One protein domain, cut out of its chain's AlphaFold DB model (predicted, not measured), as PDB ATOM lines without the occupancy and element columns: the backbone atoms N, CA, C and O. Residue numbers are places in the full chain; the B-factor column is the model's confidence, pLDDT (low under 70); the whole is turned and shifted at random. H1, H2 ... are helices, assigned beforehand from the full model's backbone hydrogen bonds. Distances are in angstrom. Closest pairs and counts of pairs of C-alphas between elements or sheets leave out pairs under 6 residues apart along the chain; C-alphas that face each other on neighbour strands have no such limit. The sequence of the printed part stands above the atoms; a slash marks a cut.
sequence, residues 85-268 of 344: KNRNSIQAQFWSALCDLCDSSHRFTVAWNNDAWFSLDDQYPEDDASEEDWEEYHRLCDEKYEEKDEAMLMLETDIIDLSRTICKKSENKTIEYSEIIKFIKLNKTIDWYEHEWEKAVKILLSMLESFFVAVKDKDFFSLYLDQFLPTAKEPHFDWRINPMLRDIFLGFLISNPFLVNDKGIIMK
ATOM      1  N   LYS A  85     142.144 223.052 173.696       43.72
ATOM      2  CA  LYS A  85     143.199 223.645 172.848       43.72
ATOM      3  C   LYS A  85     143.667 225.006 173.373       43.72
ATOM      4  O   LYS A  85     144.829 225.363 173.217       43.72
ATOM      5  N   ASN A  86     142.761 225.762 173.993       50.84
ATOM      6  CA  ASN A  86     143.053 227.029 174.648       50.84
ATOM      7  C   ASN A  86     142.466 227.027 176.067       50.84
ATOM      8  O   ASN A  86     141.264 227.219 176.237       50.84
ATOM      9  N   ARG A  87     143.319 226.854 177.084       58.84
ATOM     10  CA  ARG A  87     142.925 226.901 178.507       58.84
ATOM     11  C   ARG A  87     142.457 228.290 178.965       58.84
ATOM     12  O   ARG A  87     141.803 228.392 179.992       58.84
ATOM     13  N   ASN A  88     142.729 229.338 178.185       59.28
ATOM     14  CA  ASN A  88     142.226 230.689 178.433       59.28
ATOM     15  C   ASN A  88     140.869 230.950 177.762       59.28
ATOM     16  O   ASN A  88     140.376 232.074 177.833       59.28
ATOM     17  N   SER A  89     140.257 229.971 177.086       59.09
ATOM     18  CA  SER A  89     138.908 230.148 176.541       59.09
ATOM     19  C   SER A  89     137.888 230.326 177.667       59.09
ATOM     20  O   SER A  89     138.070 229.808 178.769       59.09
ATOM     21  N   ILE A  90     136.786 231.029 177.391       60.03
ATOM     22  CA  ILE A  90     135.709 231.197 178.377       60.03
ATOM     23  C   ILE A  90     135.152 229.850 178.847       60.03
ATOM     24  O   ILE A  90     134.821 229.694 180.012       60.03
ATOM     25  N   GLN A  91     135.124 228.856 177.964       59.00
ATOM     26  CA  GLN A  91     134.659 227.510 178.263       59.00
ATOM     27  C   GLN A  91     135.608 226.773 179.218       59.00
ATOM     28  O   GLN A  91     135.154 226.174 180.185       59.00
ATOM     29  N   ALA A  92     136.922 226.851 178.990       59.16
ATOM     30  CA  ALA A  92     137.900 226.271 179.905       59.16
ATOM     31  C   ALA A  92     137.878 226.995 181.263       59.16
ATOM     32  O   ALA A  92     137.913 226.359 182.313       59.16
ATOM     33  N   GLN A  93     137.745 228.321 181.268       64.31
ATOM     34  CA  GLN A  93     137.615 229.086 182.508       64.31
ATOM     35  C   GLN A  93     136.327 228.739 183.266       64.31
ATOM     36  O   GLN A  93     136.360 228.554 184.478       64.31
ATOM     37  N   PHE A  94     135.209 228.595 182.556       72.81
ATOM     38  CA  PHE A  94     133.935 228.180 183.128       72.81
ATOM     39  C   PHE A  94     134.016 226.770 183.719       72.81
ATOM     40  O   PHE A  94     133.585 226.556 184.848       72.81
ATOM     41  N   TRP A  95     134.634 225.827 183.006       69.44
ATOM     42  CA  TRP A  95     134.789 224.457 183.488       69.44
ATOM     43  C   TRP A  95     135.709 224.371 184.708       69.44
ATOM     44  O   TRP A  95     135.396 223.674 185.666       69.44
ATOM     45  N   SER A  96     136.792 225.154 184.729       72.00
ATOM     46  CA  SER A  96     137.616 225.305 185.931       72.00
ATOM     47  C   SER A  96     136.808 225.874 187.101       72.00
ATOM     48  O   SER A  96     136.893 225.347 188.202       72.00
ATOM     49  N   ALA A  97     136.005 226.914 186.866       78.75
ATOM     50  CA  ALA A  97     135.178 227.529 187.899       78.75
ATOM     51  C   ALA A  97     134.075 226.593 188.421       78.75
ATOM     52  O   ALA A  97     133.708 226.685 189.590       78.75
ATOM     53  N   LEU A  98     133.554 225.694 187.579       77.50
ATOM     54  CA  LEU A  98     132.654 224.625 188.005       77.50
ATOM     55  C   LEU A  98     133.378 223.601 188.881       77.50
ATOM     56  O   LEU A  98     132.833 223.205 189.903       77.50
ATOM     57  N   CYS A  99     134.609 223.210 188.534       73.56
ATOM     58  CA  CYS A  99     135.401 222.319 189.389       73.56
ATOM     59  C   CYS A  99     135.583 222.928 190.784       73.56
ATOM     60  O   CYS A  99     135.296 222.268 191.776       73.56
ATOM     61  N   ASP A 100     135.944 224.215 190.839       79.00
ATOM     62  CA  ASP A 100     136.115 224.942 192.098       79.00
ATOM     63  C   ASP A 100     134.797 225.023 192.909       79.00
ATOM     64  O   ASP A 100     134.832 225.031 194.139       79.00
ATOM     65  N   LEU A 101     133.627 225.064 192.246       84.38
ATOM     66  CA  LEU A 101     132.316 224.976 192.909       84.38
ATOM     67  C   LEU A 101     132.104 223.590 193.523       84.38
ATOM     68  O   LEU A 101     131.784 223.506 194.704       84.38
ATOM     69  N   CYS A 102     132.313 222.528 192.739       74.56
ATOM     70  CA  CYS A 102     132.149 221.151 193.200       74.56
ATOM     71  C   CYS A 102     133.053 220.846 194.400       74.56
ATOM     72  O   CYS A 102     132.587 220.280 195.385       74.56
ATOM     73  N   ASP A 103     134.321 221.263 194.342       72.25
ATOM     74  CA  ASP A 103     135.281 221.061 195.432       72.25
ATOM     75  C   ASP A 103     134.846 221.814 196.701       72.25
ATOM     76  O   ASP A 103     134.945 221.298 197.814       72.25
ATOM     77  N   SER A 104     134.316 223.031 196.547       82.62
ATOM     78  CA  SER A 104     133.789 223.808 197.669       82.62
ATOM     79  C   SER A 104     132.560 223.158 198.302       82.62
ATOM     80  O   SER A 104     132.520 222.996 199.520       82.62
ATOM     81  N   SER A 105     131.595 222.724 197.487       82.19
ATOM     82  CA  SER A 105     130.396 222.020 197.954       82.19
ATOM     83  C   SER A 105     130.731 220.690 198.629       82.19
ATOM     84  O   SER A 105     130.119 220.352 199.634       82.19
ATOM     85  N   HIS A 106     131.739 219.964 198.142       73.06
ATOM     86  CA  HIS A 106     132.221 218.763 198.818       73.06
ATOM     87  C   HIS A 106     132.785 219.083 200.207       73.06
ATOM     88  O   HIS A 106     132.384 218.455 201.182       73.06
ATOM     89  N   ARG A 107     133.648 220.104 200.334       75.81
ATOM     90  CA  ARG A 107     134.165 220.529 201.649       75.81
ATOM     91  C   ARG A 107     133.053 220.956 202.611       75.81
ATOM     92  O   ARG A 107     133.180 220.715 203.805       75.81
ATOM     93  N   PHE A 108     131.974 221.556 202.104       82.62
ATOM     94  CA  PHE A 108     130.794 221.880 202.911       82.62
ATOM     95  C   PHE A 108     130.140 220.605 203.457       82.62
ATOM     96  O   PHE A 108     129.849 220.524 204.645       82.62
ATOM     97  N   THR A 109     129.950 219.586 202.611       73.62
ATOM     98  CA  THR A 109     129.410 218.284 203.039       73.62
ATOM     99  C   THR A 109     130.339 217.564 204.019       73.62
ATOM    100  O   THR A 109     129.861 216.933 204.953       73.62
ATOM    101  N   VAL A 110     131.659 217.684 203.868       71.12
ATOM    102  CA  VAL A 110     132.610 217.137 204.850       71.12
ATOM    103  C   VAL A 110     132.454 217.828 206.206       71.12
ATOM    104  O   VAL A 110     132.331 217.142 207.214       71.12
ATOM    105  N   ALA A 111     132.397 219.164 206.239       73.69
ATOM    106  CA  ALA A 111     132.163 219.910 207.478       73.69
ATOM    107  C   ALA A 111     130.829 219.518 208.140       73.69
ATOM    108  O   ALA A 111     130.772 219.332 209.351       73.69
ATOM    109  N   TRP A 112     129.783 219.300 207.339       78.69
ATOM    110  CA  TRP A 112     128.499 218.789 207.821       78.69
ATOM    111  C   TRP A 112     128.608 217.422 208.509       78.69
ATOM    112  O   TRP A 112     128.040 217.211 209.579       78.69
ATOM    113  N   ASN A 113     129.306 216.474 207.880       71.06
ATOM    114  CA  ASN A 113     129.425 215.115 208.410       71.06
ATOM    115  C   ASN A 113     130.260 215.051 209.680       71.06
ATOM    116  O   ASN A 113     129.975 214.215 210.526       71.06
ATOM    117  N   ASN A 114     131.250 215.932 209.797       72.25
ATOM    118  CA  ASN A 114     132.112 216.043 210.967       72.25
ATOM    119  C   ASN A 114     131.489 216.920 212.068       72.25
ATOM    120  O   ASN A 114     132.215 217.486 212.876       72.25
ATOM    121  N   ASP A 115     130.167 217.102 212.044       75.75
ATOM    122  CA  ASP A 115     129.399 217.816 213.064       75.75
ATOM    123  C   ASP A 115     129.875 219.250 213.349       75.75
ATOM    124  O   ASP A 115     129.597 219.802 214.410       75.75
ATOM    125  N   ALA A 116     130.497 219.920 212.368       80.69
ATOM    126  CA  ALA A 116     131.084 221.255 212.536       80.69
ATOM    127  C   ALA A 116     130.102 222.324 213.059       80.69
ATOM    128  O   ALA A 116     130.524 223.356 213.573       80.69
ATOM    129  N   TRP A 117     128.797 222.091 212.903       85.06
ATOM    130  CA  TRP A 117     127.734 223.007 213.319       85.06
ATOM    131  C   TRP A 117     126.764 222.436 214.357       85.06
ATOM    132  O   TRP A 117     125.975 223.196 214.914       85.06
ATOM    133  N   PHE A 118     126.802 221.123 214.596       82.25
ATOM    134  CA  PHE A 118     125.842 220.414 215.453       82.25
ATOM    135  C   PHE A 118     126.529 219.588 216.550       82.25
ATOM    136  O   PHE A 118     125.851 218.856 217.264       82.25
ATOM    137  N   SER A 119     127.851 219.728 216.703       78.88
ATOM    138  CA  SER A 119     128.621 219.087 217.767       78.88
ATOM    139  C   SER A 119     128.150 219.533 219.158       78.88
ATOM    140  O   SER A 119     127.799 220.695 219.390       78.88
ATOM    141  N   LEU A 120     128.162 218.572 220.081       78.38
ATOM    142  CA  LEU A 120     127.936 218.752 221.511       78.38
ATOM    143  C   LEU A 120     129.220 218.525 222.320       78.38
ATOM    144  O   LEU A 120     129.128 218.288 223.521       78.38
ATOM    145  N   ASP A 121     130.404 218.605 221.702       73.75
ATOM    146  CA  ASP A 121     131.683 218.298 222.368       73.75
ATOM    147  C   ASP A 121     131.886 219.124 223.650       73.75
ATOM    148  O   ASP A 121     132.354 218.611 224.663       73.75
ATOM    149  N   ASP A 122     131.438 220.384 223.654       73.56
ATOM    150  CA  ASP A 122     131.503 221.276 224.822       73.56
ATOM    151  C   ASP A 122     130.544 220.881 225.969       73.56
ATOM    152  O   ASP A 122     130.585 221.474 227.049       73.56
ATOM    153  N   GLN A 123     129.641 219.927 225.731       78.31
ATOM    154  CA  GLN A 123     128.625 219.434 226.668       78.31
ATOM    155  C   GLN A 123     128.852 217.966 227.056       78.31
ATOM    156  O   GLN A 123     128.003 217.389 227.734       78.31
ATOM    157  N   TYR A 124     129.976 217.367 226.641       84.94
ATOM    158  CA  TYR A 124     130.334 216.001 227.007       84.94
ATOM    159  C   TYR A 124     130.508 215.884 228.536       84.94
ATOM    160  O   TYR A 124     131.309 216.634 229.107       84.94
ATOM    161  N   PRO A 125     129.765 214.993 229.222       87.50
ATOM    162  CA  PRO A 125     129.898 214.813 230.664       87.50
ATOM    163  C   PRO A 125     131.302 214.333 231.058       87.50
ATOM    164  O   PRO A 125     131.943 213.590 230.321       87.50
ATOM    165  N   GLU A 126     131.778 214.731 232.242       88.56
ATOM    166  CA  GLU A 126     133.009 214.169 232.816       88.56
ATOM    167  C   GLU A 126     132.833 212.661 233.107       88.56
ATOM    168  O   GLU A 126     131.721 212.190 233.353       88.56
ATOM    169  N   ASP A 127     133.925 211.891 233.120       85.56
ATOM    170  CA  ASP A 127     133.878 210.427 233.300       85.56
ATOM    171  C   ASP A 127     133.214 209.982 234.620       85.56
ATOM    172  O   ASP A 127     132.710 208.862 234.726       85.56
ATOM    173  N   ASP A 128     133.227 210.836 235.647       89.25
ATOM    174  CA  ASP A 128     132.603 210.605 236.951       89.25
ATOM    175  C   ASP A 128     131.236 211.296 237.119       89.25
ATOM    176  O   ASP A 128     130.696 211.329 238.232       89.25
ATOM    177  N   ALA A 129     130.655 211.808 236.026       89.75
ATOM    178  CA  ALA A 129     129.323 212.402 236.006       89.75
ATOM    179  C   ALA A 129     128.226 211.404 236.414       89.75
ATOM    180  O   ALA A 129     128.378 210.179 236.338       89.75
ATOM    181  N   SER A 130     127.096 211.935 236.885       92.06
ATOM    182  CA  SER A 130     125.989 211.100 237.347       92.06
ATOM    183  C   SER A 130     125.251 210.426 236.184       92.06
ATOM    184  O   SER A 130     125.320 210.871 235.040       92.06
ATOM    185  N   GLU A 131     124.501 209.359 236.475       91.25
ATOM    186  CA  GLU A 131     123.636 208.701 235.480       91.25
ATOM    187  C   GLU A 131     122.616 209.688 234.880       91.25
ATOM    188  O   GLU A 131     122.372 209.650 233.679       91.25
ATOM    189  N   GLU A 132     122.102 210.633 235.679       92.88
ATOM    190  CA  GLU A 132     121.185 211.685 235.212       92.88
ATOM    191  C   GLU A 132     121.858 212.646 234.211       92.88
ATOM    192  O   GLU A 132     121.221 213.067 233.247       92.88
ATOM    193  N   ASP A 133     123.145 212.967 234.396       88.50
ATOM    194  CA  ASP A 133     123.895 213.838 233.477       88.50
ATOM    195  C   ASP A 133     124.155 213.142 232.129       88.50
ATOM    196  O   ASP A 133     124.039 213.762 231.070       88.50
ATOM    197  N   TRP A 134     124.451 211.837 232.155       89.00
ATOM    198  CA  TRP A 134     124.590 211.018 230.947       89.00
ATOM    199  C   TRP A 134     123.259 210.841 230.204       89.00
ATOM    200  O   TRP A 134     123.227 210.938 228.977       89.00
ATOM    201  N   GLU A 135     122.153 210.618 230.923       89.62
ATOM    202  CA  GLU A 135     120.809 210.556 230.332       89.62
ATOM    203  C   GLU A 135     120.424 211.879 229.648       89.62
ATOM    204  O   GLU A 135     119.885 211.870 228.538       89.62
ATOM    205  N   GLU A 136     120.730 213.019 230.275       89.44
ATOM    206  CA  GLU A 136     120.494 214.344 229.697       89.44
ATOM    207  C   GLU A 136     121.356 214.581 228.449       89.44
ATOM    208  O   GLU A 136     120.833 215.035 227.431       89.44
ATOM    209  N   TYR A 137     122.645 214.222 228.488       89.50
ATOM    210  CA  TYR A 137     123.532 214.317 227.324       89.50
ATOM    211  C   TYR A 137     123.018 213.482 226.148       89.50
ATOM    212  O   TYR A 137     122.910 213.992 225.034       89.50
ATOM    213  N   HIS A 138     122.616 212.229 226.387       87.19
ATOM    214  CA  HIS A 138     122.040 211.383 225.341       87.19
ATOM    215  C   HIS A 138     120.758 211.976 224.748       87.19
ATOM    216  O   HIS A 138     120.599 211.973 223.528       87.19
ATOM    217  N   ARG A 139     119.878 212.552 225.578       90.06
ATOM    218  CA  ARG A 139     118.679 213.245 225.085       90.06
ATOM    219  C   ARG A 139     119.040 214.441 224.200       90.06
ATOM    220  O   ARG A 139     118.423 214.636 223.157       90.06
ATOM    221  N   LEU A 140     120.039 215.228 224.596       86.94
ATOM    222  CA  LEU A 140     120.522 216.365 223.810       86.94
ATOM    223  C   LEU A 140     121.154 215.917 222.487       86.94
ATOM    224  O   LEU A 140     120.942 216.575 221.470       86.94
ATOM    225  N   CYS A 141     121.885 214.796 222.473       84.81
ATOM    226  CA  CYS A 141     122.394 214.195 221.239       84.81
ATOM    227  C   CYS A 141     121.255 213.843 220.282       84.81
ATOM    228  O   CYS A 141     121.321 214.220 219.114       84.81
ATOM    229  N   ASP A 142     120.210 213.171 220.770       84.88
ATOM    230  CA  ASP A 142     119.051 212.803 219.952       84.88
ATOM    231  C   ASP A 142     118.372 214.049 219.358       84.88
ATOM    232  O   ASP A 142     118.161 214.123 218.147       84.88
ATOM    233  N   GLU A 143     118.120 215.074 220.182       86.25
ATOM    234  CA  GLU A 143     117.555 216.354 219.730       86.25
ATOM    235  C   GLU A 143     118.443 217.032 218.666       86.25
ATOM    236  O   GLU A 143     117.938 217.587 217.686       86.25
ATOM    237  N   LYS A 144     119.771 216.965 218.817       83.44
ATOM    238  CA  LYS A 144     120.721 217.542 217.853       83.44
ATOM    239  C   LYS A 144     120.810 216.769 216.548       83.44
ATOM    240  O   LYS A 144     120.945 217.401 215.498       83.44
ATOM    241  N   TYR A 145     120.714 215.442 216.580       81.94
ATOM    242  CA  TYR A 145     120.639 214.639 215.361       81.94
ATOM    243  C   TYR A 145     119.355 214.930 214.582       81.94
ATOM    244  O   TYR A 145     119.415 215.089 213.362       81.94
ATOM    245  N   GLU A 146     118.220 215.095 215.268       82.31
ATOM    246  CA  GLU A 146     116.968 215.514 214.626       82.31
ATOM    247  C   GLU A 146     117.083 216.920 214.006       82.31
ATOM    248  O   GLU A 146     116.695 217.117 212.851       82.31
ATOM    249  N   GLU A 147     117.673 217.886 214.723       86.12
ATOM    250  CA  GLU A 147     117.912 219.247 214.214       86.12
ATOM    251  C   GLU A 147     118.815 219.237 212.969       86.12
ATOM    252  O   GLU A 147     118.548 219.935 211.984       86.12
ATOM    253  N   LYS A 148     119.871 218.417 212.996       83.75
ATOM    254  CA  LYS A 148     120.785 218.200 211.874       83.75
ATOM    255  C   LYS A 148     120.019 217.652 210.662       83.75
ATOM    256  O   LYS A 148     120.077 218.231 209.578       83.75
ATOM    257  N   ASP A 149     119.240 216.590 210.823       81.12
ATOM    258  CA  ASP A 149     118.484 216.002 209.712       81.12
ATOM    259  C   ASP A 149     117.463 216.983 209.106       81.12
ATOM    260  O   ASP A 149     117.376 217.117 207.877       81.12
ATOM    261  N   GLU A 150     116.739 217.737 209.940       82.81
ATOM    262  CA  GLU A 150     115.803 218.767 209.476       82.81
ATOM    263  C   GLU A 150     116.525 219.888 208.713       82.81
ATOM    264  O   GLU A 150     116.092 220.293 207.627       82.81
ATOM    265  N   ALA A 151     117.660 220.363 209.225       86.75
ATOM    266  CA  ALA A 151     118.442 221.412 208.583       86.75
ATOM    267  C   ALA A 151     118.960 220.992 207.194       86.75
ATOM    268  O   ALA A 151     118.962 221.813 206.268       86.75
ATOM    269  N   MET A 152     119.334 219.723 207.001       81.44
ATOM    270  CA  MET A 152     119.723 219.215 205.679       81.44
ATOM    271  C   MET A 152     118.539 219.156 204.709       81.44
ATOM    272  O   MET A 152     118.662 219.591 203.562       81.44
ATOM    273  N   LEU A 153     117.380 218.672 205.164       78.25
ATOM    274  CA  LEU A 153     116.155 218.633 204.356       78.25
ATOM    275  C   LEU A 153     115.733 220.034 203.887       78.25
ATOM    276  O   LEU A 153     115.329 220.230 202.733       78.25
ATOM    277  N   MET A 154     115.856 221.022 204.773       85.19
ATOM    278  CA  MET A 154     115.587 222.420 204.451       85.19
ATOM    279  C   MET A 154     116.587 222.966 203.428       85.19
ATOM    280  O   MET A 154     116.169 223.580 202.446       85.19
ATOM    281  N   LEU A 155     117.884 222.677 203.580       87.25
ATOM    282  CA  LEU A 155     118.900 223.077 202.604       87.25
ATOM    283  C   LEU A 155     118.643 222.470 201.214       87.25
ATOM    284  O   LEU A 155     118.751 223.172 200.207       87.25
ATOM    285  N   GLU A 156     118.289 221.187 201.133       80.19
ATOM    286  CA  GLU A 156     117.934 220.537 199.863       80.19
ATOM    287  C   GLU A 156     116.745 221.231 199.193       80.19
ATOM    288  O   GLU A 156     116.780 221.520 197.993       80.19
ATOM    289  N   THR A 157     115.720 221.555 199.982       81.44
ATOM    290  CA  THR A 157     114.541 222.289 199.511       81.44
ATOM    291  C   THR A 157     114.926 223.670 198.981       81.44
ATOM    292  O   THR A 157     114.536 224.024 197.866       81.44
ATOM    293  N   ASP A 158     115.757 224.411 199.714       87.50
ATOM    294  CA  ASP A 158     116.227 225.739 199.314       87.50
ATOM    295  C   ASP A 158     117.030 225.700 198.007       87.50
ATOM    296  O   ASP A 158     116.846 226.555 197.138       87.50
ATOM    297  N   ILE A 159     117.888 224.692 197.815       85.94
ATOM    298  CA  ILE A 159     118.652 224.502 196.571       85.94
ATOM    299  C   ILE A 159     117.706 224.267 195.384       85.94
ATOM    300  O   ILE A 159     117.863 224.887 194.321       85.94
ATOM    301  N   ILE A 160     116.705 223.397 195.552       77.88
ATOM    302  CA  ILE A 160     115.712 223.108 194.512       77.88
ATOM    303  C   ILE A 160     114.905 224.367 194.186       77.88
ATOM    304  O   ILE A 160     114.766 224.730 193.014       77.88
ATOM    305  N   ASP A 161     114.387 225.055 195.196       84.19
ATOM    306  CA  ASP A 161     113.548 226.232 194.997       84.19
ATOM    307  C   ASP A 161     114.329 227.393 194.386       84.19
ATOM    308  O   ASP A 161     113.813 228.085 193.497       84.19
ATOM    309  N   LEU A 162     115.597 227.561 194.769       87.69
ATOM    310  CA  LEU A 162     116.515 228.507 194.149       87.69
ATOM    311  C   LEU A 162     116.690 228.203 192.656       87.69
ATOM    312  O   LEU A 162     116.464 229.081 191.814       87.69
ATOM    313  N   SER A 163     117.026 226.955 192.313       79.50
ATOM    314  CA  SER A 163     117.240 226.534 190.923       79.50
ATOM    315  C   SER A 163     115.982 226.740 190.062       79.50
ATOM    316  O   SER A 163     116.043 227.368 188.998       79.50
ATOM    317  N   ARG A 164     114.802 226.343 190.561       78.94
ATOM    318  CA  ARG A 164     113.505 226.543 189.891       78.94
ATOM    319  C   ARG A 164     113.156 228.017 189.731       78.94
ATOM    320  O   ARG A 164     112.651 228.419 188.682       78.94
ATOM    321  N   THR A 165     113.406 228.830 190.755       85.06
ATOM    322  CA  THR A 165     113.116 230.268 190.737       85.06
ATOM    323  C   THR A 165     113.930 230.974 189.658       85.06
ATOM    324  O   THR A 165     113.381 231.783 188.905       85.06
ATOM    325  N   ILE A 166     115.218 230.650 189.541       82.94
ATOM    326  CA  ILE A 166     116.114 231.223 188.529       82.94
ATOM    327  C   ILE A 166     115.679 230.798 187.120       82.94
ATOM    328  O   ILE A 166     115.572 231.648 186.232       82.94
ATOM    329  N   CYS A 167     115.334 229.522 186.928       72.38
ATOM    330  CA  CYS A 167     114.839 229.000 185.651       72.38
ATOM    331  C   CYS A 167     113.509 229.637 185.218       72.38
ATOM    332  O   CYS A 167     113.356 230.036 184.063       72.38
ATOM    333  N   LYS A 168     112.549 229.789 186.142       74.19
ATOM    334  CA  LYS A 168     111.221 230.365 185.856       74.19
ATOM    335  C   LYS A 168     111.271 231.860 185.541       74.19
ATOM    336  O   LYS A 168     110.491 232.322 184.710       74.19
ATOM    337  N   LYS A 169     112.176 232.611 186.181       66.88
ATOM    338  CA  LYS A 169     112.352 234.059 185.964       66.88
ATOM    339  C   LYS A 169     113.010 234.405 184.623       66.88
ATOM    340  O   LYS A 169     113.005 235.573 184.241       66.88
ATOM    341  N   SER A 170     113.573 233.432 183.902       58.94
ATOM    342  CA  SER A 170     114.206 233.700 182.611       58.94
ATOM    343  C   SER A 170     113.166 233.765 181.487       58.94
ATOM    344  O   SER A 170     112.654 232.748 181.016       58.94
ATOM    345  N   GLU A 171     112.850 234.975 181.026       56.19
ATOM    346  CA  GLU A 171     112.192 235.176 179.724       56.19
ATOM    347  C   GLU A 171     113.183 234.977 178.563       56.19
ATOM    348  O   GLU A 171     112.786 234.599 177.459       56.19
ATOM    349  N   ASN A 172     114.482 235.162 178.830       51.41
ATOM    350  CA  ASN A 172     115.560 234.939 177.874       51.41
ATOM    351  C   ASN A 172     115.861 233.440 177.735       51.41
ATOM    352  O   ASN A 172     116.242 232.775 178.697       51.41
ATOM    353  N   LYS A 173     115.723 232.932 176.506       52.12
ATOM    354  CA  LYS A 173     116.127 231.573 176.091       52.12
ATOM    355  C   LYS A 173     117.624 231.457 175.779       52.12
ATOM    356  O   LYS A 173     118.097 230.398 175.398       52.12
ATOM    357  N   THR A 174     118.359 232.561 175.858       53.66
ATOM    358  CA  THR A 174     119.766 232.639 175.464       53.66
ATOM    359  C   THR A 174     120.653 232.896 176.665       53.66
ATOM    360  O   THR A 174     120.402 233.809 177.450       53.66
ATOM    361  N   ILE A 175     121.725 232.116 176.750       63.00
ATOM    362  CA  ILE A 175     122.760 232.243 177.767       63.00
ATOM    363  C   ILE A 175     123.493 233.584 177.613       63.00
ATOM    364  O   ILE A 175     123.965 233.940 176.530       63.00
ATOM    365  N   GLU A 176     123.627 234.318 178.717       68.25
ATOM    366  CA  GLU A 176     124.298 235.615 178.752       68.25
ATOM    367  C   GLU A 176     125.762 235.471 179.179       68.25
ATOM    368  O   GLU A 176     126.079 235.145 180.323       68.25
ATOM    369  N   TYR A 177     126.683 235.786 178.265       68.06
ATOM    370  CA  TYR A 177     128.129 235.717 178.510       68.06
ATOM    371  C   TYR A 177     128.585 236.539 179.727       68.06
ATOM    372  O   TYR A 177     129.540 236.159 180.401       68.06
ATOM    373  N   SER A 178     127.917 237.653 180.039       75.56
ATOM    374  CA  SER A 178     128.213 238.459 181.229       75.56
ATOM    375  C   SER A 178     128.000 237.691 182.532       75.56
ATOM    376  O   SER A 178     128.788 237.860 183.462       75.56
ATOM    377  N   GLU A 179     126.989 236.827 182.596       81.38
ATOM    378  CA  GLU A 179     126.692 236.011 183.776       81.38
ATOM    379  C   GLU A 179     127.691 234.860 183.928       81.38
ATOM    380  O   GLU A 179     128.191 234.621 185.026       81.38
ATOM    381  N   ILE A 180     128.102 234.238 182.815       75.25
ATOM    382  CA  ILE A 180     129.197 233.252 182.798       75.25
ATOM    383  C   ILE A 180     130.479 233.870 183.372       75.25
ATOM    384  O   ILE A 180     131.141 233.276 184.221       75.25
ATOM    385  N   ILE A 181     130.831 235.085 182.940       75.62
ATOM    386  CA  ILE A 181     132.035 235.775 183.422       75.62
ATOM    387  C   ILE A 181     131.930 236.132 184.911       75.62
ATOM    388  O   ILE A 181     132.936 236.050 185.618       75.62
ATOM    389  N   LYS A 182     130.746 236.519 185.406       86.44
ATOM    390  CA  LYS A 182     130.527 236.744 186.846       86.44
ATOM    391  C   LYS A 182     130.754 235.459 187.639       86.44
ATOM    392  O   LYS A 182     131.515 235.487 188.602       86.44
ATOM    393  N   PHE A 183     130.186 234.340 187.186       89.00
ATOM    394  CA  PHE A 183     130.391 233.038 187.816       89.00
ATOM    395  C   PHE A 183     131.864 232.613 187.815       89.00
ATOM    396  O   PHE A 183     132.377 232.178 188.846       89.00
ATOM    397  N   ILE A 184     132.577 232.788 186.696       81.00
ATOM    398  CA  ILE A 184     134.014 232.486 186.602       81.00
ATOM    399  C   ILE A 184     134.812 233.257 187.660       81.00
ATOM    400  O   ILE A 184     135.689 232.690 188.301       81.00
ATOM    401  N   LYS A 185     134.501 234.543 187.851       90.31
ATOM    402  CA  LYS A 185     135.226 235.430 188.774       90.31
ATOM    403  C   LYS A 185     134.838 235.262 190.241       90.31
ATOM    404  O   LYS A 185     135.514 235.824 191.099       90.31
ATOM    405  N   LEU A 186     133.754 234.546 190.532       93.06
ATOM    406  CA  LEU A 186     133.300 234.321 191.898       93.06
ATOM    407  C   LEU A 186     134.331 233.486 192.669       93.06
ATOM    408  O   LEU A 186     134.714 232.413 192.195       93.06
ATOM    409  N   ASN A 187     134.732 233.949 193.858       88.00
ATOM    410  CA  ASN A 187     135.562 233.161 194.766       88.00
ATOM    411  C   ASN A 187     134.760 231.973 195.313       88.00
ATOM    412  O   ASN A 187     133.654 232.155 195.812       88.00
ATOM    413  N   LYS A 188     135.338 230.777 195.225       88.00
ATOM    414  CA  LYS A 188     134.729 229.518 195.685       88.00
ATOM    415  C   LYS A 188     135.578 228.819 196.745       88.00
ATOM    416  O   LYS A 188     135.215 227.750 197.220       88.00
ATOM    417  N   THR A 189     136.701 229.419 197.133       84.88
ATOM    418  CA  THR A 189     137.532 228.925 198.231       84.88
ATOM    419  C   THR A 189     136.978 229.496 199.525       84.88
ATOM    420  O   THR A 189     137.173 230.680 199.801       84.88
ATOM    421  N   ILE A 190     136.241 228.659 200.252       85.00
ATOM    422  CA  ILE A 190     135.593 228.982 201.521       85.00
ATOM    423  C   ILE A 190     136.126 228.006 202.566       85.00
ATOM    424  O   ILE A 190     136.215 226.807 202.286       85.00
ATOM    425  N   ASP A 191     136.487 228.530 203.734       83.81
ATOM    426  CA  ASP A 191     136.705 227.720 204.925       83.81
ATOM    427  C   ASP A 191     135.375 227.605 205.671       83.81
ATOM    428  O   ASP A 191     134.850 228.583 206.203       83.81
ATOM    429  N   TRP A 192     134.773 226.421 205.616       85.31
ATOM    430  CA  TRP A 192     133.430 226.208 206.142       85.31
ATOM    431  C   TRP A 192     133.395 226.138 207.670       85.31
ATOM    432  O   TRP A 192     132.366 226.479 208.247       85.31
ATOM    433  N   TYR A 193     134.510 225.777 208.315       81.62
ATOM    434  CA  TYR A 193     134.613 225.695 209.776       81.62
ATOM    435  C   TYR A 193     134.652 227.084 210.436       81.62
ATOM    436  O   TYR A 193     134.308 227.226 211.604       81.62
ATOM    437  N   GLU A 194     135.008 228.140 209.694       87.00
ATOM    438  CA  GLU A 194     135.021 229.525 210.196       87.00
ATOM    439  C   GLU A 194     133.641 230.214 210.153       87.00
ATOM    440  O   GLU A 194     133.517 231.428 210.383       87.00
ATOM    441  N   HIS A 195     132.582 229.499 209.774       89.38
ATOM    442  CA  HIS A 195     131.255 230.072 209.570       89.38
ATOM    443  C   HIS A 195     130.192 229.293 210.332       89.38
ATOM    444  O   HIS A 195     130.104 228.081 210.204       89.38
ATOM    445  N   GLU A 196     129.323 230.007 211.047       92.38
ATOM    446  CA  GLU A 196     128.097 229.430 211.607       92.38
ATOM    447  C   GLU A 196     127.181 228.900 210.492       92.38
ATOM    448  O   GLU A 196     127.159 229.455 209.384       92.38
ATOM    449  N   TRP A 197     126.384 227.873 210.806       92.38
ATOM    450  CA  TRP A 197     125.516 227.155 209.865       92.38
ATOM    451  C   TRP A 197     124.718 228.078 208.938       92.38
ATOM    452  O   TRP A 197     124.839 228.003 207.715       92.38
ATOM    453  N   GLU A 198     123.961 229.025 209.497       93.19
ATOM    454  CA  GLU A 198     123.110 229.929 208.713       93.19
ATOM    455  C   GLU A 198     123.903 230.764 207.700       93.19
ATOM    456  O   GLU A 198     123.425 231.090 206.608       93.19
ATOM    457  N   LYS A 199     125.122 231.161 208.073       94.69
ATOM    458  CA  LYS A 199     126.012 231.936 207.213       94.69
ATOM    459  C   LYS A 199     126.638 231.040 206.150       94.69
ATOM    460  O   LYS A 199     126.700 231.457 204.994       94.69
ATOM    461  N   ALA A 200     127.049 229.827 206.516       93.62
ATOM    462  CA  ALA A 200     127.572 228.832 205.591       93.62
ATOM    463  C   ALA A 200     126.533 228.486 204.508       93.62
ATOM    464  O   ALA A 200     126.841 228.567 203.318       93.62
ATOM    465  N   VAL A 201     125.277 228.242 204.899       93.56
ATOM    466  CA  VAL A 201     124.146 228.011 203.982       93.56
ATOM    467  C   VAL A 201     123.942 229.193 203.035       93.56
ATOM    468  O   VAL A 201     123.889 229.009 201.820       93.56
ATOM    469  N   LYS A 202     123.894 230.430 203.550       95.56
ATOM    470  CA  LYS A 202     123.743 231.635 202.709       95.56
ATOM    471  C   LYS A 202     124.868 231.776 201.682       95.56
ATOM    472  O   LYS A 202     124.608 232.147 200.537       95.56
ATOM    473  N   ILE A 203     126.110 231.490 202.076       95.12
ATOM    474  CA  ILE A 203     127.270 231.533 201.176       95.12
ATOM    475  C   ILE A 203     127.142 230.452 200.096       95.12
ATOM    476  O   ILE A 203     127.281 230.767 198.911       95.12
ATOM    477  N   LEU A 204     126.818 229.212 200.478       93.25
ATOM    478  CA  LEU A 204     126.625 228.103 199.544       93.25
ATOM    479  C   LEU A 204     125.516 228.413 198.528       93.25
ATOM    480  O   LEU A 204     125.746 228.320 197.321       93.25
ATOM    481  N   LEU A 205     124.343 228.850 198.993       94.00
ATOM    482  CA  LEU A 205     123.219 229.211 198.128       94.00
ATOM    483  C   LEU A 205     123.575 230.358 197.174       94.00
ATOM    484  O   LEU A 205     123.217 230.302 196.002       94.00
ATOM    485  N   SER A 206     124.344 231.358 197.615       95.25
ATOM    486  CA  SER A 206     124.812 232.440 196.734       95.25
ATOM    487  C   SER A 206     125.770 231.941 195.641       95.25
ATOM    488  O   SER A 206     125.698 232.377 194.486       95.25
ATOM    489  N   MET A 207     126.651 230.992 195.971       93.62
ATOM    490  CA  MET A 207     127.535 230.361 194.988       93.62
ATOM    491  C   MET A 207     126.751 229.555 193.949       93.62
ATOM    492  O   MET A 207     127.025 229.663 192.748       93.62
ATOM    493  N   LEU A 208     125.754 228.792 194.401       91.31
ATOM    494  CA  LEU A 208     124.862 228.017 193.541       91.31
ATOM    495  C   LEU A 208     123.973 228.918 192.682       91.31
ATOM    496  O   LEU A 208     123.824 228.658 191.492       91.31
ATOM    497  N   GLU A 209     123.457 230.021 193.228       92.19
ATOM    498  CA  GLU A 209     122.709 231.030 192.472       92.19
ATOM    499  C   GLU A 209     123.538 231.550 191.297       92.19
ATOM    500  O   GLU A 209     123.060 231.566 190.162       92.19
ATOM    501  N   SER A 210     124.799 231.923 191.535       91.12
ATOM    502  CA  SER A 210     125.670 232.406 190.461       91.12
ATOM    503  C   SER A 210     125.887 231.355 189.372       91.12
ATOM    504  O   SER A 210     125.976 231.722 188.199       91.12
ATOM    505  N   PHE A 211     125.988 230.077 189.741       88.00
ATOM    506  CA  PHE A 211     126.076 228.979 188.783       88.00
ATOM    507  C   PHE A 211     124.777 228.833 187.990       88.00
ATOM    508  O   PHE A 211     124.807 228.908 186.763       88.00
ATOM    509  N   PHE A 212     123.635 228.717 188.669       85.19
ATOM    510  CA  PHE A 212     122.326 228.574 188.036       85.19
ATOM    511  C   PHE A 212     122.009 229.738 187.102       85.19
ATOM    512  O   PHE A 212     121.512 229.512 186.006       85.19
ATOM    513  N   VAL A 213     122.348 230.975 187.471       84.56
ATOM    514  CA  VAL A 213     122.171 232.141 186.595       84.56
ATOM    515  C   VAL A 213     123.057 232.055 185.349       84.56
ATOM    516  O   VAL A 213     122.615 232.452 184.270       84.56
ATOM    517  N   ALA A 214     124.280 231.528 185.467       80.00
ATOM    518  CA  ALA A 214     125.195 231.358 184.339       80.00
ATOM    519  C   ALA A 214     124.754 230.252 183.367       80.00
ATOM    520  O   ALA A 214     125.045 230.346 182.175       80.00
ATOM    521  N   VAL A 215     124.050 229.229 183.863       75.31
ATOM    522  CA  VAL A 215     123.608 228.065 183.073       75.31
ATOM    523  C   VAL A 215     122.103 228.023 182.831       75.31
ATOM    524  O   VAL A 215     121.606 227.014 182.335       75.31
ATOM    525  N   LYS A 216     121.368 229.090 183.180       72.06
ATOM    526  CA  LYS A 216     119.906 229.149 183.052       72.06
ATOM    527  C   LYS A 216     119.504 228.951 181.589       72.06
ATOM    528  O   LYS A 216     119.512 229.873 180.778       72.06
ATOM    529  N   ASP A 217     119.144 227.725 181.256       64.19
ATOM    530  CA  ASP A 217     118.502 227.380 180.003       64.19
ATOM    531  C   ASP A 217     117.109 226.850 180.325       64.19
ATOM    532  O   ASP A 217     116.935 225.824 180.989       64.19
ATOM    533  N   LYS A 218     116.100 227.591 179.870       53.50
ATOM    534  CA  LYS A 218     114.699 227.254 180.092       53.50
ATOM    535  C   LYS A 218     114.286 225.992 179.338       53.50
ATOM    536  O   LYS A 218     113.401 225.286 179.812       53.50
ATOM    537  N   ASP A 219     114.904 225.723 178.191       52.97
ATOM    538  CA  ASP A 219     114.514 224.618 177.319       52.97
ATOM    539  C   ASP A 219     115.145 223.288 177.778       52.97
ATOM    540  O   ASP A 219     114.646 222.225 177.414       52.97
ATOM    541  N   PHE A 220     116.170 223.334 178.638       57.03
ATOM    542  CA  PHE A 220     116.859 222.149 179.154       57.03
ATOM    543  C   PHE A 220     116.832 222.047 180.688       57.03
ATOM    544  O   PHE A 220     116.217 221.138 181.250       57.03
ATOM    545  N   PHE A 221     117.457 222.998 181.387       61.94
ATOM    546  CA  PHE A 221     117.696 222.893 182.829       61.94
ATOM    547  C   PHE A 221     116.380 222.880 183.619       61.94
ATOM    548  O   PHE A 221     116.228 222.104 184.553       61.94
ATOM    549  N   SER A 222     115.367 223.641 183.187       61.91
ATOM    550  CA  SER A 222     114.041 223.610 183.827       61.91
ATOM    551  C   SER A 222     113.356 222.243 183.740       61.91
ATOM    552  O   SER A 222     112.745 221.815 184.714       61.91
ATOM    553  N   LEU A 223     113.437 221.558 182.592       57.84
ATOM    554  CA  LEU A 223     112.836 220.230 182.425       57.84
ATOM    555  C   LEU A 223     113.583 219.185 183.252       57.84
ATOM    556  O   LEU A 223     112.944 218.320 183.845       57.84
ATOM    557  N   TYR A 224     114.911 219.304 183.333       60.56
ATOM    558  CA  TYR A 224     115.737 218.431 184.161       60.56
ATOM    559  C   TYR A 224     115.343 218.509 185.645       60.56
ATOM    560  O   TYR A 224     115.040 217.490 186.264       60.56
ATOM    561  N   LEU A 225     115.265 219.731 186.190       63.72
ATOM    562  CA  LEU A 225     114.906 219.976 187.593       63.72
ATOM    563  C   LEU A 225     113.491 219.484 187.947       63.72
ATOM    564  O   LEU A 225     113.240 219.080 189.079       63.72
ATOM    565  N   ASP A 226     112.549 219.545 187.004       61.53
ATOM    566  CA  ASP A 226     111.157 219.156 187.252       61.53
ATOM    567  C   ASP A 226     110.903 217.653 187.044       61.53
ATOM    568  O   ASP A 226     109.972 217.111 187.638       61.53
ATOM    569  N   GLN A 227     111.699 216.973 186.211       56.75
ATOM    570  CA  GLN A 227     111.522 215.545 185.912       56.75
ATOM    571  C   GLN A 227     112.375 214.621 186.780       56.75
ATOM    572  O   GLN A 227     111.916 213.527 187.104       56.75
ATOM    573  N   PHE A 228     113.601 215.027 187.116       53.22
ATOM    574  CA  PHE A 228     114.597 214.118 187.689       53.22
ATOM    575  C   PHE A 228     114.958 214.425 189.137       53.22
ATOM    576  O   PHE A 228     115.435 213.526 189.825       53.22
ATOM    577  N   LEU A 229     114.710 215.645 189.623       57.53
ATOM    578  CA  LEU A 229     114.939 215.962 191.029       57.53
ATOM    579  C   LEU A 229     113.665 215.705 191.845       57.53
ATOM    580  O   LEU A 229     112.615 216.290 191.545       57.53
ATOM    581  N   PRO A 230     113.722 214.835 192.868       53.25
ATOM    582  CA  PRO A 230     112.557 214.503 193.670       53.25
ATOM    583  C   PRO A 230     112.007 215.751 194.374       53.25
ATOM    584  O   PRO A 230     112.739 216.560 194.938       53.25
ATOM    585  N   THR A 231     110.683 215.918 194.368       53.44
ATOM    586  CA  THR A 231     110.011 216.840 195.294       53.44
ATOM    587  C   THR A 231     110.055 216.227 196.689       53.44
ATOM    588  O   THR A 231     109.419 215.193 196.901       53.44
ATOM    589  N   ALA A 232     110.819 216.858 197.584       49.22
ATOM    590  CA  ALA A 232     111.093 216.470 198.967       49.22
ATOM    591  C   ALA A 232     109.958 215.668 199.633       49.22
ATOM    592  O   ALA A 232     108.866 216.186 199.881       49.22
ATOM    593  N   LYS A 233     110.231 214.388 199.904       46.03
ATOM    594  CA  LYS A 233     109.438 213.538 200.809       46.03
ATOM    595  C   LYS A 233     110.292 212.616 201.679       46.03
ATOM    596  O   LYS A 233     109.793 212.175 202.704       46.03
ATOM    597  N   GLU A 234     111.541 212.354 201.300       46.62
ATOM    598  CA  GLU A 234     112.482 211.531 202.067       46.62
ATOM    599  C   GLU A 234     113.878 212.177 202.017       46.62
ATOM    600  O   GLU A 234     114.192 212.819 201.006       46.62
ATOM    601  N   PRO A 235     114.699 212.056 203.075       45.38
ATOM    602  CA  PRO A 235     116.092 212.488 203.057       45.38
ATOM    603  C   PRO A 235     116.872 211.647 202.047       45.38
ATOM    604  O   PRO A 235     116.939 210.426 202.153       45.38
ATOM    605  N   HIS A 236     117.464 212.303 201.050       50.19
ATOM    606  CA  HIS A 236     118.285 211.640 200.038       50.19
ATOM    607  C   HIS A 236     119.762 211.744 200.404       50.19
ATOM    608  O   HIS A 236     120.573 211.921 199.512       50.19
ATOM    609  N   PHE A 237     120.132 211.704 201.686       42.41
ATOM    610  CA  PHE A 237     121.486 212.057 202.102       42.41
ATOM    611  C   PHE A 237     122.520 210.970 201.758       42.41
ATOM    612  O   PHE A 237     122.337 209.789 202.042       42.41
ATOM    613  N   ASP A 238     123.640 211.397 201.171       45.09
ATOM    614  CA  ASP A 238     124.859 210.611 200.986       45.09
ATOM    615  C   ASP A 238     126.017 211.446 201.539       45.09
ATOM    616  O   ASP A 238     126.188 212.614 201.184       45.09
ATOM    617  N   TRP A 239     126.822 210.837 202.403       43.19
ATOM    618  CA  TRP A 239     127.935 211.470 203.106       43.19
ATOM    619  C   TRP A 239     129.025 212.024 202.158       43.19
ATOM    620  O   TRP A 239     129.874 212.805 202.575       43.19
ATOM    621  N   ARG A 240     129.034 211.682 200.867       44.84
ATOM    622  CA  ARG A 240     130.086 212.114 199.920       44.84
ATOM    623  C   ARG A 240     129.877 213.506 199.326       44.84
ATOM    624  O   ARG A 240     130.835 214.242 199.083       44.84
ATOM    625  N   ILE A 241     128.633 213.847 199.031       51.62
ATOM    626  CA  ILE A 241     128.173 215.138 198.512       51.62
ATOM    627  C   ILE A 241     126.659 215.134 198.680       51.62
ATOM    628  O   ILE A 241     126.041 214.097 198.442       51.62
ATOM    629  N   ASN A 242     126.063 216.276 199.032       60.91
ATOM    630  CA  ASN A 242     124.607 216.412 199.027       60.91
ATOM    631  C   ASN A 242     124.044 215.855 197.692       60.91
ATOM    632  O   ASN A 242     124.410 216.373 196.626       60.91
ATOM    633  N   PRO A 243     123.215 214.796 197.702       55.53
ATOM    634  CA  PRO A 243     122.833 214.111 196.462       55.53
ATOM    635  C   PRO A 243     122.044 214.964 195.480       55.53
ATOM    636  O   PRO A 243     122.169 214.760 194.274       55.53
ATOM    637  N   MET A 244     121.363 216.005 195.961       61.81
ATOM    638  CA  MET A 244     120.769 217.028 195.104       61.81
ATOM    639  C   MET A 244     121.838 217.764 194.287       61.81
ATOM    640  O   MET A 244     121.707 217.923 193.074       61.81
ATOM    641  N   LEU A 245     122.932 218.188 194.929       63.91
ATOM    642  CA  LEU A 245     124.043 218.865 194.252       63.91
ATOM    643  C   LEU A 245     124.787 217.935 193.304       63.91
ATOM    644  O   LEU A 245     125.128 218.346 192.195       63.91
ATOM    645  N   ARG A 246     124.992 216.676 193.700       59.59
ATOM    646  CA  ARG A 246     125.515 215.642 192.804       59.59
ATOM    647  C   ARG A 246     124.676 215.550 191.539       59.59
ATOM    648  O   ARG A 246     125.229 215.655 190.449       59.59
ATOM    649  N   ASP A 247     123.370 215.361 191.677       58.00
ATOM    650  CA  ASP A 247     122.482 215.133 190.541       58.00
ATOM    651  C   ASP A 247     122.396 216.382 189.662       58.00
ATOM    652  O   ASP A 247     122.431 216.285 188.438       58.00
ATOM    653  N   ILE A 248     122.405 217.577 190.250       65.44
ATOM    654  CA  ILE A 248     122.517 218.842 189.515       65.44
ATOM    655  C   ILE A 248     123.825 218.916 188.715       65.44
ATOM    656  O   ILE A 248     123.804 219.244 187.525       65.44
ATOM    657  N   PHE A 249     124.966 218.612 189.339       62.97
ATOM    658  CA  PHE A 249     126.262 218.669 188.667       62.97
ATOM    659  C   PHE A 249     126.375 217.604 187.580       62.97
ATOM    660  O   PHE A 249     126.806 217.930 186.479       62.97
ATOM    661  N   LEU A 250     125.937 216.370 187.829       56.44
ATOM    662  CA  LEU A 250     125.916 215.302 186.826       56.44
ATOM    663  C   LEU A 250     125.010 215.647 185.646       56.44
ATOM    664  O   LEU A 250     125.441 215.528 184.498       56.44
ATOM    665  N   GLY A 251     123.808 216.161 185.919       55.19
ATOM    666  CA  GLY A 251     122.899 216.648 184.887       55.19
ATOM    667  C   GLY A 251     123.561 217.697 183.999       55.19
ATOM    668  O   GLY A 251     123.474 217.629 182.774       55.19
ATOM    669  N   PHE A 252     124.305 218.628 184.595       55.31
ATOM    670  CA  PHE A 252     125.033 219.644 183.846       55.31
ATOM    671  C   PHE A 252     126.264 219.102 183.094       55.31
ATOM    672  O   PHE A 252     126.513 219.508 181.958       55.31
ATOM    673  N   LEU A 253     127.030 218.185 183.697       52.03
ATOM    674  CA  LEU A 253     128.216 217.575 183.084       52.03
ATOM    675  C   LEU A 253     127.863 216.838 181.786       52.03
ATOM    676  O   LEU A 253     128.583 216.953 180.795       52.03
ATOM    677  N   ILE A 254     126.743 216.120 181.805       48.22
ATOM    678  CA  ILE A 254     126.250 215.301 180.693       48.22
ATOM    679  C   ILE A 254     125.629 216.166 179.595       48.22
ATOM    680  O   ILE A 254     125.746 215.861 178.412       48.22
ATOM    681  N   SER A 255     125.033 217.292 179.975       47.47
ATOM    682  CA  SER A 255     124.169 218.075 179.085       47.47
ATOM    683  C   SER A 255     124.784 219.408 178.672       47.47
ATOM    684  O   SER A 255     124.080 220.314 178.235       47.47
ATOM    685  N   ASN A 256     126.098 219.541 178.868       51.22
ATOM    686  CA  ASN A 256     126.843 220.787 178.785       51.22
ATOM    687  C   ASN A 256     126.569 221.540 177.461       51.22
ATOM    688  O   ASN A 256     127.131 221.169 176.424       51.22
ATOM    689  N   PRO A 257     125.806 222.653 177.484       44.00
ATOM    690  CA  PRO A 257     125.469 223.420 176.282       44.00
ATOM    691  C   PRO A 257     126.668 224.208 175.727       44.00
ATOM    692  O   PRO A 257     126.547 224.910 174.723       44.00
ATOM    693  N   PHE A 258     127.835 224.125 176.379       43.56
ATOM    694  CA  PHE A 258     129.047 224.857 176.020       43.56
ATOM    695  C   PHE A 258     130.151 223.993 175.428       43.56
ATOM    696  O   PHE A 258     131.226 224.532 175.161       43.56
ATOM    697  N   LEU A 259     129.959 222.683 175.240       45.47
ATOM    698  CA  LEU A 259     130.950 221.899 174.508       45.47
ATOM    699  C   LEU A 259     131.041 222.450 173.094       45.47
ATOM    700  O   LEU A 259     130.021 222.617 172.451       45.47
ATOM    701  N   VAL A 260     132.237 222.804 172.631       37.09
ATOM    702  CA  VAL A 260     132.460 223.224 171.250       37.09
ATOM    703  C   VAL A 260     133.415 222.249 170.593       37.09
ATOM    704  O   VAL A 260     134.390 221.820 171.212       37.09
ATOM    705  N   ASN A 261     133.137 221.887 169.345       39.88
ATOM    706  CA  ASN A 261     133.993 220.978 168.604       39.88
ATOM    707  C   ASN A 261     135.352 221.631 168.307       39.88
ATOM    708  O   ASN A 261     135.625 222.791 168.631       39.88
ATOM    709  N   ASP A 262     136.227 220.888 167.641       38.09
ATOM    710  CA  ASP A 262     137.571 221.315 167.255       38.09
ATOM    711  C   ASP A 262     137.622 222.593 166.386       38.09
ATOM    712  O   ASP A 262     138.713 223.158 166.226       38.09
ATOM    713  N   LYS A 263     136.459 223.042 165.885       33.16
ATOM    714  CA  LYS A 263     136.202 224.253 165.090       33.16
ATOM    715  C   LYS A 263     135.489 225.370 165.869       33.16
ATOM    716  O   LYS A 263     135.192 226.407 165.281       33.16
ATOM    717  N   GLY A 264     135.227 225.197 167.165       32.50
ATOM    718  CA  GLY A 264     134.611 226.222 168.016       32.50
ATOM    719  C   GLY A 264     133.091 226.353 167.866       32.50
ATOM    720  O   GLY A 264     132.536 227.378 168.254       32.50
ATOM    721  N   ILE A 265     132.417 225.345 167.306       37.91
ATOM    722  CA  ILE A 265     130.954 225.305 167.168       37.91
ATOM    723  C   ILE A 265     130.369 224.522 168.338       37.91
ATOM    724  O   ILE A 265     130.867 223.433 168.607       37.91
ATOM    725  N   ILE A 266     129.315 225.046 168.978       41.69
ATOM    726  CA  ILE A 266     128.578 224.341 170.039       41.69
ATOM    727  C   ILE A 266     128.167 222.954 169.541       41.69
ATOM    728  O   ILE A 266     127.475 222.824 168.529       41.69
ATOM    729  N   MET A 267     128.641 221.944 170.255       39.03
ATOM    730  CA  MET A 267     128.405 220.543 170.010       39.03
ATOM    731  C   MET A 267     126.966 220.215 170.352       39.03
ATOM    732  O   MET A 267     126.478 220.548 171.430       39.03
ATOM    733  N   LYS A 268     126.290 219.544 169.427       41.72
ATOM    734  CA  LYS A 268     124.965 218.973 169.688       41.72
ATOM    735  C   LYS A 268     125.125 217.642 170.431       41.72
ATOM    736  O   LYS A 268     126.156 216.992 170.285       41.72
TER     737      LYS A 268
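Overview. This is residues 85 to 268 of the 344 residues of an uncharacterized protein of Gammaproteobacteria bacterium (UniProt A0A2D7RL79). What shape does the model show? Parts of four helices, H1, H2, H4 and H6, run side by side in a loose bundle, with short H3 packed on H1 and H4 and short H5 on H2 at one end. Beyond the other end, long H2 and the link before it make an arm that gives the model its length, and residues 127 to 132 stick out at its tip. What is printed, and how large is it? The printed part has 184 residues with six named helices, H1 to H6 in order, and no named strand: all helix, loose, with a radius of gyration of the C-alphas of 20.1 A and spans of 74 by 33 by 23 A.

Arrangement. What does the first helix touch? H1, residues 90 to 113, touches H3, residues 177 to 185, its closest C-alphas Ala 97 and Ile 184 5.3 A apart. It only just touches H4, residues 197 to 215, with 3 pairs within 8 A, closest C-alphas Ser 105 and Leu 204. What does the longest touch? H2, residues 131 to 169, touches H4 with residues 155 to 167 alone, at a shallow tilt of 21 degrees, the same way; the closest C-alphas, Ser 163 and Phe 212, are 6.2 A apart. It touches H5, residues 221 to 227, closest C-alphas Cys 167 and Ser 222 at 5.7 A, and only just H6, residues 243 to 254, with 3 pairs, closest C-alphas Glu 156 and Met 244. Are the backbones helical? In H1 to H6 every O i to N i+4 pair is within hydrogen-bond range.

Along the chain. Where does H1 begin? C-alpha 90 is at (135.709, 231.197, 178.377), and H1 is 34.6 A long. Where does H6 end? C-alpha 254 is at (126.250, 215.301, 180.693); H2 measures 56.8 A and H4 26.9 A.

Size, cuts and confidence. Which links are long? H1 to H2, H3 to H4 and H5 to H6; the printed part has no cut. Where is confidence low? pLDDT is under 70 in 71 residues, among them 217 to 268.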